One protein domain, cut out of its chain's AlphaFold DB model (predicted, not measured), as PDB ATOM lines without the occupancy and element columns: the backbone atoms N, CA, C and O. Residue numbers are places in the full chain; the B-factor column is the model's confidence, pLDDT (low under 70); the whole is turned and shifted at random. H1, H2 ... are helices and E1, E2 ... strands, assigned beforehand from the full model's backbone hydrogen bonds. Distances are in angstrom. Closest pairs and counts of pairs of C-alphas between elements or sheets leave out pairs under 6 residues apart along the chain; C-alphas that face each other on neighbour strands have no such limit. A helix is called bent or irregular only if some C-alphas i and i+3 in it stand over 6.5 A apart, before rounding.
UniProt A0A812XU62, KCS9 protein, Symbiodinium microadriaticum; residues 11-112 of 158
ATOM      1  N   LEU A  11      28.641 -11.110  56.647       52.25
ATOM      2  CA  LEU A  11      29.560 -11.800  55.754       52.25
ATOM      3  C   LEU A  11      28.800 -12.993  55.170       52.25
ATOM      4  O   LEU A  11      28.256 -13.752  55.960       52.25
ATOM      5  N   GLY A  12      28.758 -13.086  53.837       55.91
ATOM      6  CA  GLY A  12      28.528 -14.276  53.004       55.91
ATOM      7  C   GLY A  12      27.656 -15.422  53.527       55.91
ATOM      8  O   GLY A  12      27.895 -15.980  54.593       55.91
ATOM      9  N   HIS A  13      26.706 -15.890  52.719       59.25
ATOM     10  CA  HIS A  13      26.038 -17.157  53.017       59.25
ATOM     11  C   HIS A  13      27.068 -18.300  53.043       59.25
ATOM     12  O   HIS A  13      27.747 -18.561  52.053       59.25
ATOM     13  N   VAL A  14      27.202 -18.974  54.187       59.44
ATOM     14  CA  VAL A  14      28.078 -20.140  54.348       59.44
ATOM     15  C   VAL A  14      27.272 -21.387  54.008       59.44
ATOM     16  O   VAL A  14      26.269 -21.677  54.663       59.44
ATOM     17  N   VAL A  15      27.702 -22.138  52.995       67.44
ATOM     18  CA  VAL A  15      27.125 -23.450  52.668       67.44
ATOM     19  C   VAL A  15      28.253 -24.470  52.711       67.44
ATOM     20  O   VAL A  15      29.134 -24.433  51.861       67.44
ATOM     21  N   LYS A  16      28.219 -25.388  53.688       68.50
ATOM     22  CA  LYS A  16      29.189 -26.494  53.829       68.50
ATOM     23  C   LYS A  16      30.656 -26.030  53.731       68.50
ATOM     24  O   LYS A  16      31.353 -26.425  52.803       68.50
ATOM     25  N   ASP A  17      31.090 -25.146  54.635       67.94
ATOM     26  CA  ASP A  17      32.476 -24.632  54.729       67.94
ATOM     27  C   ASP A  17      32.991 -23.839  53.510       67.94
ATOM     28  O   ASP A  17      34.089 -23.276  53.509       67.94
ATOM     29  N   VAL A  18      32.159 -23.692  52.480       68.69
ATOM     30  CA  VAL A  18      32.400 -22.794  51.359       68.69
ATOM     31  C   VAL A  18      31.869 -21.414  51.728       68.69
ATOM     32  O   VAL A  18      30.671 -21.214  51.957       68.69
ATOM     33  N   TYR A  19      32.787 -20.453  51.785       64.25
ATOM     34  CA  TYR A  19      32.474 -19.049  51.971       64.25
ATOM     35  C   TYR A  19      32.207 -18.470  50.596       64.25
ATOM     36  O   TYR A  19      33.121 -18.191  49.811       64.25
ATOM     37  N   TYR A  20      30.928 -18.256  50.321       59.75
ATOM     38  CA  TYR A  20      30.543 -17.330  49.282       59.75
ATOM     39  C   TYR A  20      30.880 -15.953  49.821       59.75
ATOM     40  O   TYR A  20      30.157 -15.398  50.651       59.75
ATOM     41  N   TRP A  21      32.013 -15.402  49.386       57.12
ATOM     42  CA  TRP A  21      32.150 -13.964  49.452       57.12
ATOM     43  C   TRP A  21      31.113 -13.447  48.473       57.12
ATOM     44  O   TRP A  21      31.359 -13.388  47.276       57.12
ATOM     45  N   GLU A  22      29.914 -13.156  48.970       54.62
ATOM     46  CA  GLU A  22      29.065 -12.216  48.280       54.62
ATOM     47  C   GLU A  22      29.854 -10.914  48.344       54.62
ATOM     48  O   GLU A  22      29.902 -10.285  49.414       54.62
ATOM     49  N   PRO A  23      30.428 -10.417  47.229       48.41
ATOM     50  CA  PRO A  23      30.354  -8.991  47.111       48.41
ATOM     51  C   PRO A  23      28.858  -8.749  47.306       48.41
ATOM     52  O   PRO A  23      28.041  -9.207  46.504       48.41
ATOM     53  N   LYS A  24      28.462  -8.017  48.351       48.81
ATOM     54  CA  LYS A  24      27.362  -7.077  48.154       48.81
ATOM     55  C   LYS A  24      27.867  -6.227  47.014       48.81
ATOM     56  O   LYS A  24      28.498  -5.206  47.283       48.81
ATOM     57  N   SER A  25      27.772  -6.736  45.784       46.34
ATOM     58  CA  SER A  25      28.381  -6.123  44.643       46.34
ATOM     59  C   SER A  25      27.549  -4.880  44.588       46.34
ATOM     60  O   SER A  25      26.345  -4.866  44.318       46.34
ATOM     61  N   LEU A  26      28.179  -3.811  45.072       50.44
ATOM     62  CA  LEU A  26      27.867  -2.492  44.632       50.44
ATOM     63  C   LEU A  26      27.718  -2.703  43.142       50.44
ATOM     64  O   LEU A  26      28.591  -3.300  42.512       50.44
ATOM     65  N   ARG A  27      26.457  -2.515  42.755       51.88
ATOM     66  CA  ARG A  27      25.786  -3.211  41.668       51.88
ATOM     67  C   ARG A  27      26.678  -3.191  40.432       51.88
ATOM     68  O   ARG A  27      27.582  -2.378  40.315       51.88
ATOM     69  N   ILE A  28      26.249  -3.865  39.388       53.66
ATOM     70  CA  ILE A  28      26.496  -3.409  38.017       53.66
ATOM     71  C   ILE A  28      26.601  -1.849  37.878       53.66
ATOM     72  O   ILE A  28      27.361  -1.374  37.055       53.66
ATOM     73  N   ARG A  29      25.964  -1.027  38.738       52.03
ATOM     74  CA  ARG A  29      26.198   0.431  38.893       52.03
ATOM     75  C   ARG A  29      27.608   0.935  39.293       52.03
ATOM     76  O   ARG A  29      27.830   2.118  39.061       52.03
ATOM     77  N   THR A  30      28.518   0.179  39.920       58.09
ATOM     78  CA  THR A  30      29.913   0.638  40.171       58.09
ATOM     79  C   THR A  30      30.863   0.300  39.045       58.09
ATOM     80  O   THR A  30      31.963   0.851  39.000       58.09
ATOM     81  N   ILE A  31      30.441  -0.555  38.113       65.69
ATOM     82  CA  ILE A  31      31.089  -0.611  36.812       65.69
ATOM     83  C   ILE A  31      30.914   0.777  36.216       65.69
ATOM     84  O   ILE A  31      29.795   1.284  36.093       65.69
ATOM     85  N   ASN A  32      32.030   1.419  35.895       70.94
ATOM     86  CA  ASN A  32      32.000   2.679  35.187       70.94
ATOM     87  C   ASN A  32      31.488   2.396  33.766       70.94
ATOM     88  O   ASN A  32      32.259   2.113  32.854       70.94
ATOM     89  N   TRP A  33      30.166   2.398  33.596       71.75
ATOM     90  CA  TRP A  33      29.519   2.068  32.331       71.75
ATOM     91  C   TRP A  33      29.893   3.037  31.227       71.75
ATOM     92  O   TRP A  33      29.934   2.617  30.079       71.75
ATOM     93  N   SER A  34      30.212   4.296  31.544       68.12
ATOM     94  CA  SER A  34      30.731   5.202  30.523       68.12
ATOM     95  C   SER A  34      32.106   4.747  30.053       68.12
ATOM     96  O   SER A  34      32.344   4.746  28.857       68.12
ATOM     97  N   TYR A  35      32.970   4.261  30.946       71.12
ATOM     98  CA  TYR A  35      34.254   3.674  30.559       71.12
ATOM     99  C   TYR A  35      34.097   2.385  29.745       71.12
ATOM    100  O   TYR A  35      34.713   2.262  28.696       71.12
ATOM    101  N   VAL A  36      33.247   1.448  30.177       73.12
ATOM    102  CA  VAL A  36      33.001   0.201  29.428       73.12
ATOM    103  C   VAL A  36      32.386   0.500  28.064       73.12
ATOM    104  O   VAL A  36      32.817  -0.048  27.056       73.12
ATOM    105  N   PHE A  37      31.416   1.415  28.016       74.75
ATOM    106  CA  PHE A  37      30.774   1.801  26.769       74.75
ATOM    107  C   PHE A  37      31.761   2.491  25.818       74.75
ATOM    108  O   PHE A  37      31.789   2.210  24.625       74.75
ATOM    109  N   LEU A  38      32.610   3.368  26.350       73.75
ATOM    110  CA  LEU A  38      33.594   4.110  25.572       73.75
ATOM    111  C   LEU A  38      34.776   3.230  25.146       73.75
ATOM    112  O   LEU A  38      35.313   3.438  24.071       73.75
ATOM    113  N   ALA A  39      35.162   2.220  25.922       72.94
ATOM    114  CA  ALA A  39      36.200   1.274  25.516       72.94
ATOM    115  C   ALA A  39      35.688   0.284  24.458       72.94
ATOM    116  O   ALA A  39      36.369   0.045  23.464       72.94
ATOM    117  N   GLU A  40      34.487  -0.263  24.655       79.25
ATOM    118  CA  GLU A  40      33.972  -1.339  23.809       79.25
ATOM    119  C   GLU A  40      33.294  -0.808  22.541       79.25
ATOM    120  O   GLU A  40      33.548  -1.313  21.457       79.25
ATOM    121  N   TYR A  41      32.459   0.235  22.635       80.81
ATOM    122  CA  TYR A  41      31.617   0.682  21.514       80.81
ATOM    123  C   TYR A  41      32.246   1.792  20.672       80.81
ATOM    124  O   TYR A  41      31.849   1.980  19.520       80.81
ATOM    125  N   LEU A  42      33.229   2.525  21.199       80.06
ATOM    126  CA  LEU A  42      33.882   3.610  20.461       80.06
ATOM    127  C   LEU A  42      34.660   3.121  19.228       80.06
ATOM    128  O   LEU A  42      34.531   3.772  18.191       80.06
ATOM    129  N   PRO A  43      35.377   1.975  19.252       80.62
ATOM    130  CA  PRO A  43      35.984   1.413  18.045       80.62
ATOM    131  C   PRO A  43      34.952   1.083  16.958       80.62
ATOM    132  O   PRO A  43      35.163   1.417  15.792       80.62
ATOM    133  N   TYR A  44      33.807   0.495  17.326       82.94
ATOM    134  CA  TYR A  44      32.744   0.165  16.367       82.94
ATOM    135  C   TYR A  44      32.052   1.418  15.818       82.94
ATOM    136  O   TYR A  44      31.825   1.514  14.612       82.94
ATOM    137  N   ALA A  45      31.756   2.403  16.672       84.25
ATOM    138  CA  ALA A  45      31.171   3.675  16.253       84.25
ATOM    139  C   ALA A  45      32.117   4.457  15.326       84.25
ATOM    140  O   ALA A  45      31.687   4.985  14.297       84.25
ATOM    141  N   TYR A  46      33.415   4.478  15.643       82.12
ATOM    142  CA  TYR A  46      34.441   5.077  14.793       82.12
ATOM    143  C   TYR A  46      34.563   4.336  13.455       82.12
ATOM    144  O   TYR A  46      34.523   4.973  12.402       82.12
ATOM    145  N   GLY A  47      34.594   3.000  13.472       84.38
ATOM    146  CA  GLY A  47      34.598   2.174  12.262       84.38
ATOM    147  C   GLY A  47      33.382   2.427  11.365       84.38
ATOM    148  O   GLY A  47      33.538   2.615  10.160       84.38
ATOM    149  N   PHE A  48      32.184   2.527  11.948       88.50
ATOM    150  CA  PHE A  48      30.966   2.881  11.216       88.50
ATOM    151  C   PHE A  48      31.046   4.291  10.619       88.50
ATOM    152  O   PHE A  48      30.675   4.490   9.464       88.50
ATOM    153  N   SER A  49      31.578   5.264  11.366       83.56
ATOM    154  CA  SER A  49      31.748   6.633  10.868       83.56
ATOM    155  C   SER A  49      32.730   6.709   9.692       83.56
ATOM    156  O   SER A  49      32.429   7.364   8.695       83.56
ATOM    157  N   ILE A  50      33.848   5.971   9.746       87.50
ATOM    158  CA  ILE A  50      34.802   5.862   8.634       87.50
ATOM    159  C   ILE A  50      34.133   5.206   7.430       87.50
ATOM    160  O   ILE A  50      34.261   5.710   6.317       87.50
ATOM    161  N   ALA A  51      33.405   4.107   7.637       88.00
ATOM    162  CA  ALA A  51      32.704   3.420   6.559       88.00
ATOM    163  C   ALA A  51      31.669   4.338   5.890       88.00
ATOM    164  O   ALA A  51      31.622   4.417   4.665       88.00
ATOM    165  N   ALA A  52      30.896   5.094   6.674       89.19
ATOM    166  CA  ALA A  52      29.928   6.059   6.162       89.19
ATOM    167  C   ALA A  52      30.600   7.183   5.356       89.19
ATOM    168  O   ALA A  52      30.155   7.499   4.252       89.19
ATOM    169  N   VAL A  53      31.704   7.749   5.858       86.88
ATOM    170  CA  VAL A  53      32.506   8.741   5.120       86.88
ATOM    171  C   VAL A  53      33.074   8.137   3.834       86.88
ATOM    172  O   VAL A  53      33.004   8.770   2.783       86.88
ATOM    173  N   GLY A  54      33.573   6.900   3.882       86.44
ATOM    174  CA  GLY A  54      34.082   6.173   2.719       86.44
ATOM    175  C   GLY A  54      33.013   5.945   1.650       86.44
ATOM    176  O   GLY A  54      33.265   6.188   0.472       86.44
ATOM    177  N   VAL A  55      31.797   5.563   2.049       89.38
ATOM    178  CA  VAL A  55      30.649   5.404   1.140       89.38
ATOM    179  C   VAL A  55      30.237   6.743   0.532       89.38
ATOM    180  O   VAL A  55      29.997   6.820  -0.672       89.38
ATOM    181  N   LEU A  56      30.196   7.816   1.325       85.00
ATOM    182  CA  LEU A  56      29.895   9.157   0.821       85.00
ATOM    183  C   LEU A  56      30.958   9.641  -0.169       85.00
ATOM    184  O   LEU A  56      30.604  10.187  -1.211       85.00
ATOM    185  N   LEU A  57      32.241   9.409   0.111       80.62
ATOM    186  CA  LEU A  57      33.332   9.710  -0.818       80.62
ATOM    187  C   LEU A  57      33.205   8.893  -2.107       80.62
ATOM    188  O   LEU A  57      33.263   9.466  -3.189       80.62
ATOM    189  N   ALA A  58      32.951   7.587  -2.013       83.62
ATOM    190  CA  ALA A  58      32.753   6.727  -3.178       83.62
ATOM    191  C   ALA A  58      31.555   7.177  -4.031       83.62
ATOM    192  O   ALA A  58      31.664   7.252  -5.253       83.62
ATOM    193  N   TYR A  59      30.443   7.555  -3.396       84.75
ATOM    194  CA  TYR A  59      29.274   8.108  -4.078       84.75
ATOM    195  C   TYR A  59      29.594   9.436  -4.781       84.75
ATOM    196  O   TYR A  59      29.223   9.633  -5.935       84.75
ATOM    197  N   ARG A  60      30.337  10.335  -4.121       77.25
ATOM    198  CA  ARG A  60      30.780  11.615  -4.706       77.25
ATOM    199  C   ARG A  60      31.725  11.417  -5.894       77.25
ATOM    200  O   ARG A  60      31.621  12.160  -6.862       77.25
ATOM    201  N   LEU A  61      32.606  10.418  -5.832       76.56
ATOM    202  CA  LEU A  61      33.527  10.067  -6.916       76.56
ATOM    203  C   LEU A  61      32.806   9.423  -8.104       76.56
ATOM    204  O   LEU A  61      33.104   9.749  -9.251       76.56
ATOM    205  N   TYR A  62      31.834   8.550  -7.833       80.88
ATOM    206  CA  TYR A  62      31.004   7.916  -8.856       80.88
ATOM    207  C   TYR A  62      30.167   8.944  -9.632       80.88
ATOM    208  O   TYR A  62      30.015   8.842 -10.848       80.88
ATOM    209  N   MET A  63      29.672   9.978  -8.946       76.44
ATOM    210  CA  MET A  63      28.707  10.930  -9.494       76.44
ATOM    211  C   MET A  63      29.315  12.146 -10.219       76.44
ATOM    212  O   MET A  63      28.667  13.183 -10.281       76.44
ATOM    213  N   TRP A  64      30.499  11.985 -10.832       63.56
ATOM    214  CA  TRP A  64      31.177  12.932 -11.746       63.56
ATOM    215  C   TRP A  64      32.010  14.074 -11.127       63.56
ATOM    216  O   TRP A  64      31.581  15.229 -11.168       63.56
ATOM    217  N   ARG A  65      33.272  13.815 -10.728       64.88
ATOM    218  CA  ARG A  65      34.363  14.811 -10.895       64.88
ATOM    219  C   ARG A  65      35.775  14.249 -10.654       64.88
ATOM    220  O   ARG A  65      36.191  14.086  -9.512       64.88
ATOM    221  N   LEU A  66      36.570  14.052 -11.711       64.75
ATOM    222  CA  LEU A  66      38.026  13.840 -11.571       64.75
ATOM    223  C   LEU A  66      38.736  15.090 -11.006       64.75
ATOM    224  O   LEU A  66      39.793  14.974 -10.389       64.75
ATOM    225  N   ASP A  67      38.129  16.277 -11.122       69.62
ATOM    226  CA  ASP A  67      38.695  17.519 -10.572       69.62
ATOM    227  C   ASP A  67      38.634  17.582  -9.038       69.62
ATOM    228  O   ASP A  67      39.440  18.267  -8.412       69.62
ATOM    229  N   GLU A  68      37.714  16.841  -8.408       68.06
ATOM    230  CA  GLU A  68      37.685  16.694  -6.946       68.06
ATOM    231  C   GLU A  68      38.881  15.877  -6.450       68.06
ATOM    232  O   GLU A  68      39.461  16.223  -5.427       68.06
ATOM    233  N   LEU A  69      39.324  14.859  -7.198       70.38
ATOM    234  CA  LEU A  69      40.532  14.102  -6.853       70.38
ATOM    235  C   LEU A  69      41.777  14.986  -6.907       70.38
ATOM    236  O   LEU A  69      42.594  14.935  -5.994       70.38
ATOM    237  N   MET A  70      41.894  15.836  -7.932       72.94
ATOM    238  CA  MET A  70      43.001  16.793  -8.035       72.94
ATOM    239  C   MET A  70      42.965  17.831  -6.905       72.94
ATOM    240  O   MET A  70      44.008  18.168  -6.349       72.94
ATOM    241  N   ARG A  71      41.772  18.290  -6.502       75.19
ATOM    242  CA  ARG A  71      41.602  19.184  -5.347       75.19
ATOM    243  C   ARG A  71      41.964  18.514  -4.024       75.19
ATOM    244  O   ARG A  71      42.727  19.091  -3.255       75.19
ATOM    245  N   ILE A  72      41.479  17.299  -3.773       74.56
ATOM    246  CA  ILE A  72      41.823  16.514  -2.578       74.56
ATOM    247  C   ILE A  72      43.329  16.248  -2.543       74.56
ATOM    248  O   ILE A  72      43.950  16.426  -1.502       74.56
ATOM    249  N   TRP A  73      43.926  15.897  -3.682       75.56
ATOM    250  CA  TRP A  73      45.367  15.700  -3.811       75.56
ATOM    251  C   TRP A  73      46.153  16.974  -3.484       75.56
ATOM    252  O   TRP A  73      47.110  16.919  -2.717       75.56
ATOM    253  N   SER A  74      45.711  18.133  -3.985       78.38
ATOM    254  CA  SER A  74      46.341  19.422  -3.666       78.38
ATOM    255  C   SER A  74      46.203  19.810  -2.189       78.38
ATOM    256  O   SER A  74      47.148  20.327  -1.604       78.38
ATOM    257  N   LEU A  75      45.065  19.496  -1.559       78.25
ATOM    258  CA  LEU A  75      44.848  19.680  -0.121       78.25
ATOM    259  C   LEU A  75      45.713  18.728   0.712       78.25
ATOM    260  O   LEU A  75      46.174  19.109   1.778       78.25
ATOM    261  N   LEU A  76      45.963  17.506   0.233       77.19
ATOM    262  CA  LEU A  76      46.825  16.533   0.911       77.19
ATOM    263  C   LEU A  76      48.308  16.936   0.872       77.19
ATOM    264  O   LEU A  76      49.075  16.534   1.741       77.19
ATOM    265  N   GLN A  77      48.705  17.727  -0.129       81.81
ATOM    266  CA  GLN A  77      50.055  18.279  -0.264       81.81
ATOM    267  C   GLN A  77      50.281  19.547   0.575       81.81
ATOM    268  O   GLN A  77      51.424  19.989   0.698       81.81
ATOM    269  N   ASP A  78      49.229  20.125   1.163       87.12
ATOM    270  CA  ASP A  78      49.360  21.261   2.072       87.12
ATOM    271  C   ASP A  78      50.081  20.816   3.366       87.12
ATOM    272  O   ASP A  78      49.616  19.893   4.050       87.12
ATOM    273  N   PRO A  79      51.200  21.464   3.748       85.94
ATOM    274  CA  PRO A  79      51.922  21.159   4.981       85.94
ATOM    275  C   PRO A  79      51.044  21.177   6.239       85.94
ATOM    276  O   PRO A  79      51.282  20.394   7.160       85.94
ATOM    277  N   LEU A  80      50.023  22.042   6.288       86.25
ATOM    278  CA  LEU A  80      49.102  22.124   7.423       86.25
ATOM    279  C   LEU A  80      48.201  20.890   7.503       86.25
ATOM    280  O   LEU A  80      48.025  20.320   8.579       86.25
ATOM    281  N   MET A  81      47.678  20.426   6.366       83.50
ATOM    282  CA  MET A  81      46.858  19.213   6.313       83.50
ATOM    283  C   MET A  81      47.666  17.972   6.682       83.50
ATOM    284  O   MET A  81      47.173  17.120   7.421       83.50
ATOM    285  N   MET A  82      48.928  17.900   6.254       82.56
ATOM    286  CA  MET A  82      49.825  16.804   6.623       82.56
ATOM    287  C   MET A  82      50.044  16.735   8.145       82.56
ATOM    288  O   MET A  82      50.027  15.648   8.728       82.56
ATOM    289  N   GLN A  83      50.188  17.888   8.811       87.38
ATOM    290  CA  GLN A  83      50.307  17.965  10.272       87.38
ATOM    291  C   GLN A  83      49.016  17.544  10.981       87.38
ATOM    292  O   GLN A  83      49.076  16.799  11.958       87.38
ATOM    293  N   VAL A  84      47.853  17.970  10.480       88.38
ATOM    294  CA  VAL A  84      46.547  17.590  11.044       88.38
ATOM    295  C   VAL A  84      46.311  16.084  10.918       88.38
ATOM    296  O   VAL A  84      45.912  15.447  11.892       88.38
ATOM    297  N   ILE A  85      46.607  15.494   9.757       86.31
ATOM    298  CA  ILE A  85      46.479  14.048   9.531       86.31
ATOM    299  C   ILE A  85      47.461  13.279  10.420       86.31
ATOM    300  O   ILE A  85      47.069  12.298  11.049       86.31
ATOM    301  N   GLY A  86      48.713  13.736  10.523       87.50
ATOM    302  CA  GLY A  86      49.713  13.132  11.405       87.50
ATOM    303  C   GLY A  86      49.302  13.173  12.879       87.50
ATOM    304  O   GLY A  86      49.371  12.155  13.568       87.50
ATOM    305  N   ALA A  87      48.801  14.314  13.360       87.81
ATOM    306  CA  ALA A  87      48.293  14.454  14.723       87.81
ATOM    307  C   ALA A  87      47.071  13.557  14.972       87.81
ATOM    308  O   ALA A  87      47.011  12.870  15.991       87.81
ATOM    309  N   ALA A  88      46.129  13.501  14.027       85.06
ATOM    310  CA  ALA A  88      44.973  12.614  14.111       85.06
ATOM    311  C   ALA A  88      45.394  11.135  14.153       85.06
ATOM    312  O   ALA A  88      44.902  10.385  14.995       85.06
ATOM    313  N   ALA A  89      46.348  10.724  13.313       86.31
ATOM    314  CA  ALA A  89      46.879   9.364  13.303       86.31
ATOM    315  C   ALA A  89      47.563   9.002  14.632       86.31
ATOM    316  O   ALA A  89      47.351   7.907  15.147       86.31
ATOM    317  N   LEU A  90      48.326   9.928  15.226       87.31
ATOM    318  CA  LEU A  90      48.945   9.732  16.540       87.31
ATOM    319  C   LEU A  90      47.908   9.604  17.661       87.31
ATOM    320  O   LEU A  90      48.049   8.736  18.520       87.31
ATOM    321  N   ILE A  91      46.851  10.421  17.642       84.88
ATOM    322  CA  ILE A  91      45.752  10.333  18.616       84.88
ATOM    323  C   ILE A  91      45.043   8.982  18.498       84.88
ATOM    324  O   ILE A  91      44.802   8.328  19.513       84.88
ATOM    325  N   VAL A  92      44.757   8.533  17.273       81.31
ATOM    326  CA  VAL A  92      44.140   7.222  17.022       81.31
ATOM    327  C   VAL A  92      45.057   6.092  17.492       81.31
ATOM    328  O   VAL A  92      44.595   5.204  18.202       81.31
ATOM    329  N   ALA A  93      46.354   6.149  17.179       82.56
ATOM    330  CA  ALA A  93      47.333   5.148  17.602       82.56
ATOM    331  C   ALA A  93      47.518   5.099  19.129       82.56
ATOM    332  O   ALA A  93      47.741   4.030  19.702       82.56
ATOM    333  N   TYR A  94      47.436   6.245  19.808       81.62
ATOM    334  CA  TYR A  94      47.471   6.318  21.268       81.62
ATOM    335  C   TYR A  94      46.189   5.742  21.885       81.62
ATOM    336  O   TYR A  94      46.258   4.927  22.803       81.62
ATOM    337  N   ALA A  95      45.022   6.093  21.338       73.81
ATOM    338  CA  ALA A  95      43.739   5.555  21.782       73.81
ATOM    339  C   ALA A  95      43.633   4.035  21.554       73.81
ATOM    340  O   ALA A  95      43.094   3.326  22.402       73.81
ATOM    341  N   SER A  96      44.199   3.511  20.461       73.75
ATOM    342  CA  SER A  96      44.186   2.074  20.153       73.75
ATOM    343  C   SER A  96      45.121   1.235  21.028       73.75
ATOM    344  O   SER A  96      44.978   0.019  21.072       73.75
ATOM    345  N   GLN A  97      46.081   1.848  21.731       73.31
ATOM    346  CA  GLN A  97      46.976   1.140  22.661       73.31
ATOM    347  C   GLN A  97      46.321   0.826  24.015       73.31
ATOM    348  O   GLN A  97      46.952   0.230  24.893       73.31
ATOM    349  N   HIS A  98      45.066   1.224  24.212       65.50
ATOM    350  CA  HIS A  98      44.375   1.032  25.473       65.50
ATOM    351  C   HIS A  98      44.111  -0.465  25.751       65.50
ATOM    352  O   HIS A  98      43.341  -1.120  25.052       65.50
ATOM    353  N   LYS A  99      44.727  -1.013  26.809       65.75
ATOM    354  CA  LYS A  99      44.475  -2.389  27.274       65.75
ATOM    355  C   LYS A  99      43.120  -2.476  27.980       65.75
ATOM    356  O   LYS A  99      42.820  -1.657  28.845       65.75
ATOM    357  N   SER A 100      42.322  -3.490  27.655       64.12
ATOM    358  CA  SER A 100      41.062  -3.770  28.351       64.12
ATOM    359  C   SER A 100      41.317  -4.064  29.833       64.12
ATOM    360  O   SER A 100      42.160  -4.900  30.166       64.12
ATOM    361  N   SER A 101      40.586  -3.397  30.728       64.38
ATOM    362  CA  SER A 101      40.647  -3.699  32.160       64.38
ATOM    363  C   SER A 101      39.963  -5.042  32.443       64.38
ATOM    364  O   SER A 101      38.853  -5.281  31.969       64.38
ATOM    365  N   ILE A 102      40.631  -5.924  33.193       71.06
ATOM    366  CA  ILE A 102      40.100  -7.228  33.611       71.06
ATOM    367  C   ILE A 102      39.678  -7.109  35.076       71.06
ATOM    368  O   ILE A 102      40.500  -6.779  35.932       71.06
ATOM    369  N   TYR A 103      38.404  -7.378  35.364       73.44
ATOM    370  CA  TYR A 103      37.834  -7.277  36.708       73.44
ATOM    371  C   TYR A 103      37.553  -8.668  37.287       73.44
ATOM    372  O   TYR A 103      36.984  -9.522  36.609       73.44
ATOM    373  N   CYS A 104      37.916  -8.891  38.554       75.94
ATOM    374  CA  CYS A 104      37.468 -10.062  39.309       75.94
ATOM    375  C   CYS A 104      36.008  -9.842  39.729       75.94
ATOM    376  O   CYS A 104      35.725  -8.947  40.526       75.94
ATOM    377  N   LEU A 105      35.090 -10.602  39.129       73.00
ATOM    378  CA  LEU A 105      33.649 -10.466  39.366       73.00
ATOM    379  C   LEU A 105      33.195 -11.240  40.604       73.00
ATOM    380  O   LEU A 105      32.414 -10.722  41.400       73.00
ATOM    381  N   GLU A 106      33.700 -12.460  40.766       70.56
ATOM    382  CA  GLU A 106      33.301 -13.385  41.823       70.56
ATOM    383  C   GLU A 106      34.527 -14.129  42.353       70.56
ATOM    384  O   GLU A 106      35.434 -14.485  41.598       70.56
ATOM    385  N   ASN A 107      34.550 -14.354  43.667       76.12
ATOM    386  CA  ASN A 107      35.573 -15.141  44.340       76.12
ATOM    387  C   ASN A 107      34.891 -16.076  45.343       76.12
ATOM    388  O   ASN A 107      34.068 -15.638  46.146       76.12
ATOM    389  N   ILE A 108      35.247 -17.355  45.290       75.50
ATOM    390  CA  ILE A 108      34.722 -18.392  46.172       75.50
ATOM    391  C   ILE A 108      35.910 -18.962  46.933       75.50
ATOM    392  O   ILE A 108      36.873 -19.431  46.325       75.50
ATOM    393  N   VAL A 109      35.845 -18.913  48.262       80.69
ATOM    394  CA  VAL A 109      36.935 -19.376  49.122       80.69
ATOM    395  C   VAL A 109      36.416 -20.485  50.022       80.69
ATOM    396  O   VAL A 109      35.400 -20.335  50.696       80.69
ATOM    397  N   PHE A 110      37.120 -21.611  50.044       83.00
ATOM    398  CA  PHE A 110      36.890 -22.653  51.037       83.00
ATOM    399  C   PHE A 110      37.575 -22.249  52.341       83.00
ATOM    400  O   PHE A 110      38.777 -21.976  52.344       83.00
ATOM    401  N   LYS A 111      36.828 -22.202  53.444       84.06
ATOM    402  CA  LYS A 111      37.436 -22.118  54.771       84.06
ATOM    403  C   LYS A 111      37.405 -23.525  55.346       84.06
ATOM    404  O   LYS A 111      36.315 -24.060  55.511       84.06
ATOM    405  N   PRO A 112      38.556 -24.114  55.665       85.31
ATOM    406  CA  PRO A 112      38.556 -25.463  56.190       85.31
ATOM    407  C   PRO A 112      37.829 -25.568  57.548       85.31
ATOM    408  O   PRO A 112      37.769 -24.571  58.279       85.31
TER     409      PRO A 112
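This is residues 11 to 112 of the 158 residues of the protein "KCS9 protein" of Symbiodinium microadriaticum (UniProt A0A812XU62). The chain makes a long, open loop with a hollow middle: bent helix H1 forms one side, H2 turns across the far end, H3 returns, and strands E1 and E2 pair side by side at the other end. The 102 printed residues, mostly helix, run E1, H1, H2, H3, E2, with one antiparallel sheet, E1 - E2. The whole is extended, radius of gyration of the C-alphas 25.2 A, a rod spanning 79 by 29 by 20 A.

E1, residues 18 to 21, begins at C-alpha (32.400, -22.794, 51.359). H1, residues 33 to 62, was assigned as one helix by its hydrogen bonds but is bent: C-alphas 40 and 43 are 6.7 A apart. Its arms are H1a, residues 33 to 40, and H1b, residues 43 to 62, 28.1 A long. H2 is residues 66 to 76; H3, residues 79 to 96, is 25.6 A long. E2, residues 107 to 110, ends at C-alpha (36.890, -22.653, 51.037).

E1 and E2 are antiparallel, with N 19 and O 109 2.8 A apart, within hydrogen-bond range. H1a and H1b stand at a steep tilt of 52 degrees. H1b and H2 are close but not clearly touching, the closest C-alphas, Leu 61 and Glu 68, 7.8 A apart. H2 and H3 are likewise close but not clearly touching, Leu 76 and Met 82 being closest, C-alphas 6.5 A apart, about perpendicular at 77 degrees. H1b and H3 are only just apart, at 8.5 A. In H1a, H1b, H2 and H3 every O i to N i+4 pair is within hydrogen-bond range.

The farthest C-alphas, Asp 67 and Pro 112, are 79.4 A apart. The printed part has no cut; E1 to H1 is a long link of 11 residues. The pLDDT is under 70 at residues 11 to 31, 34, 64 to 68 and 98 to 101.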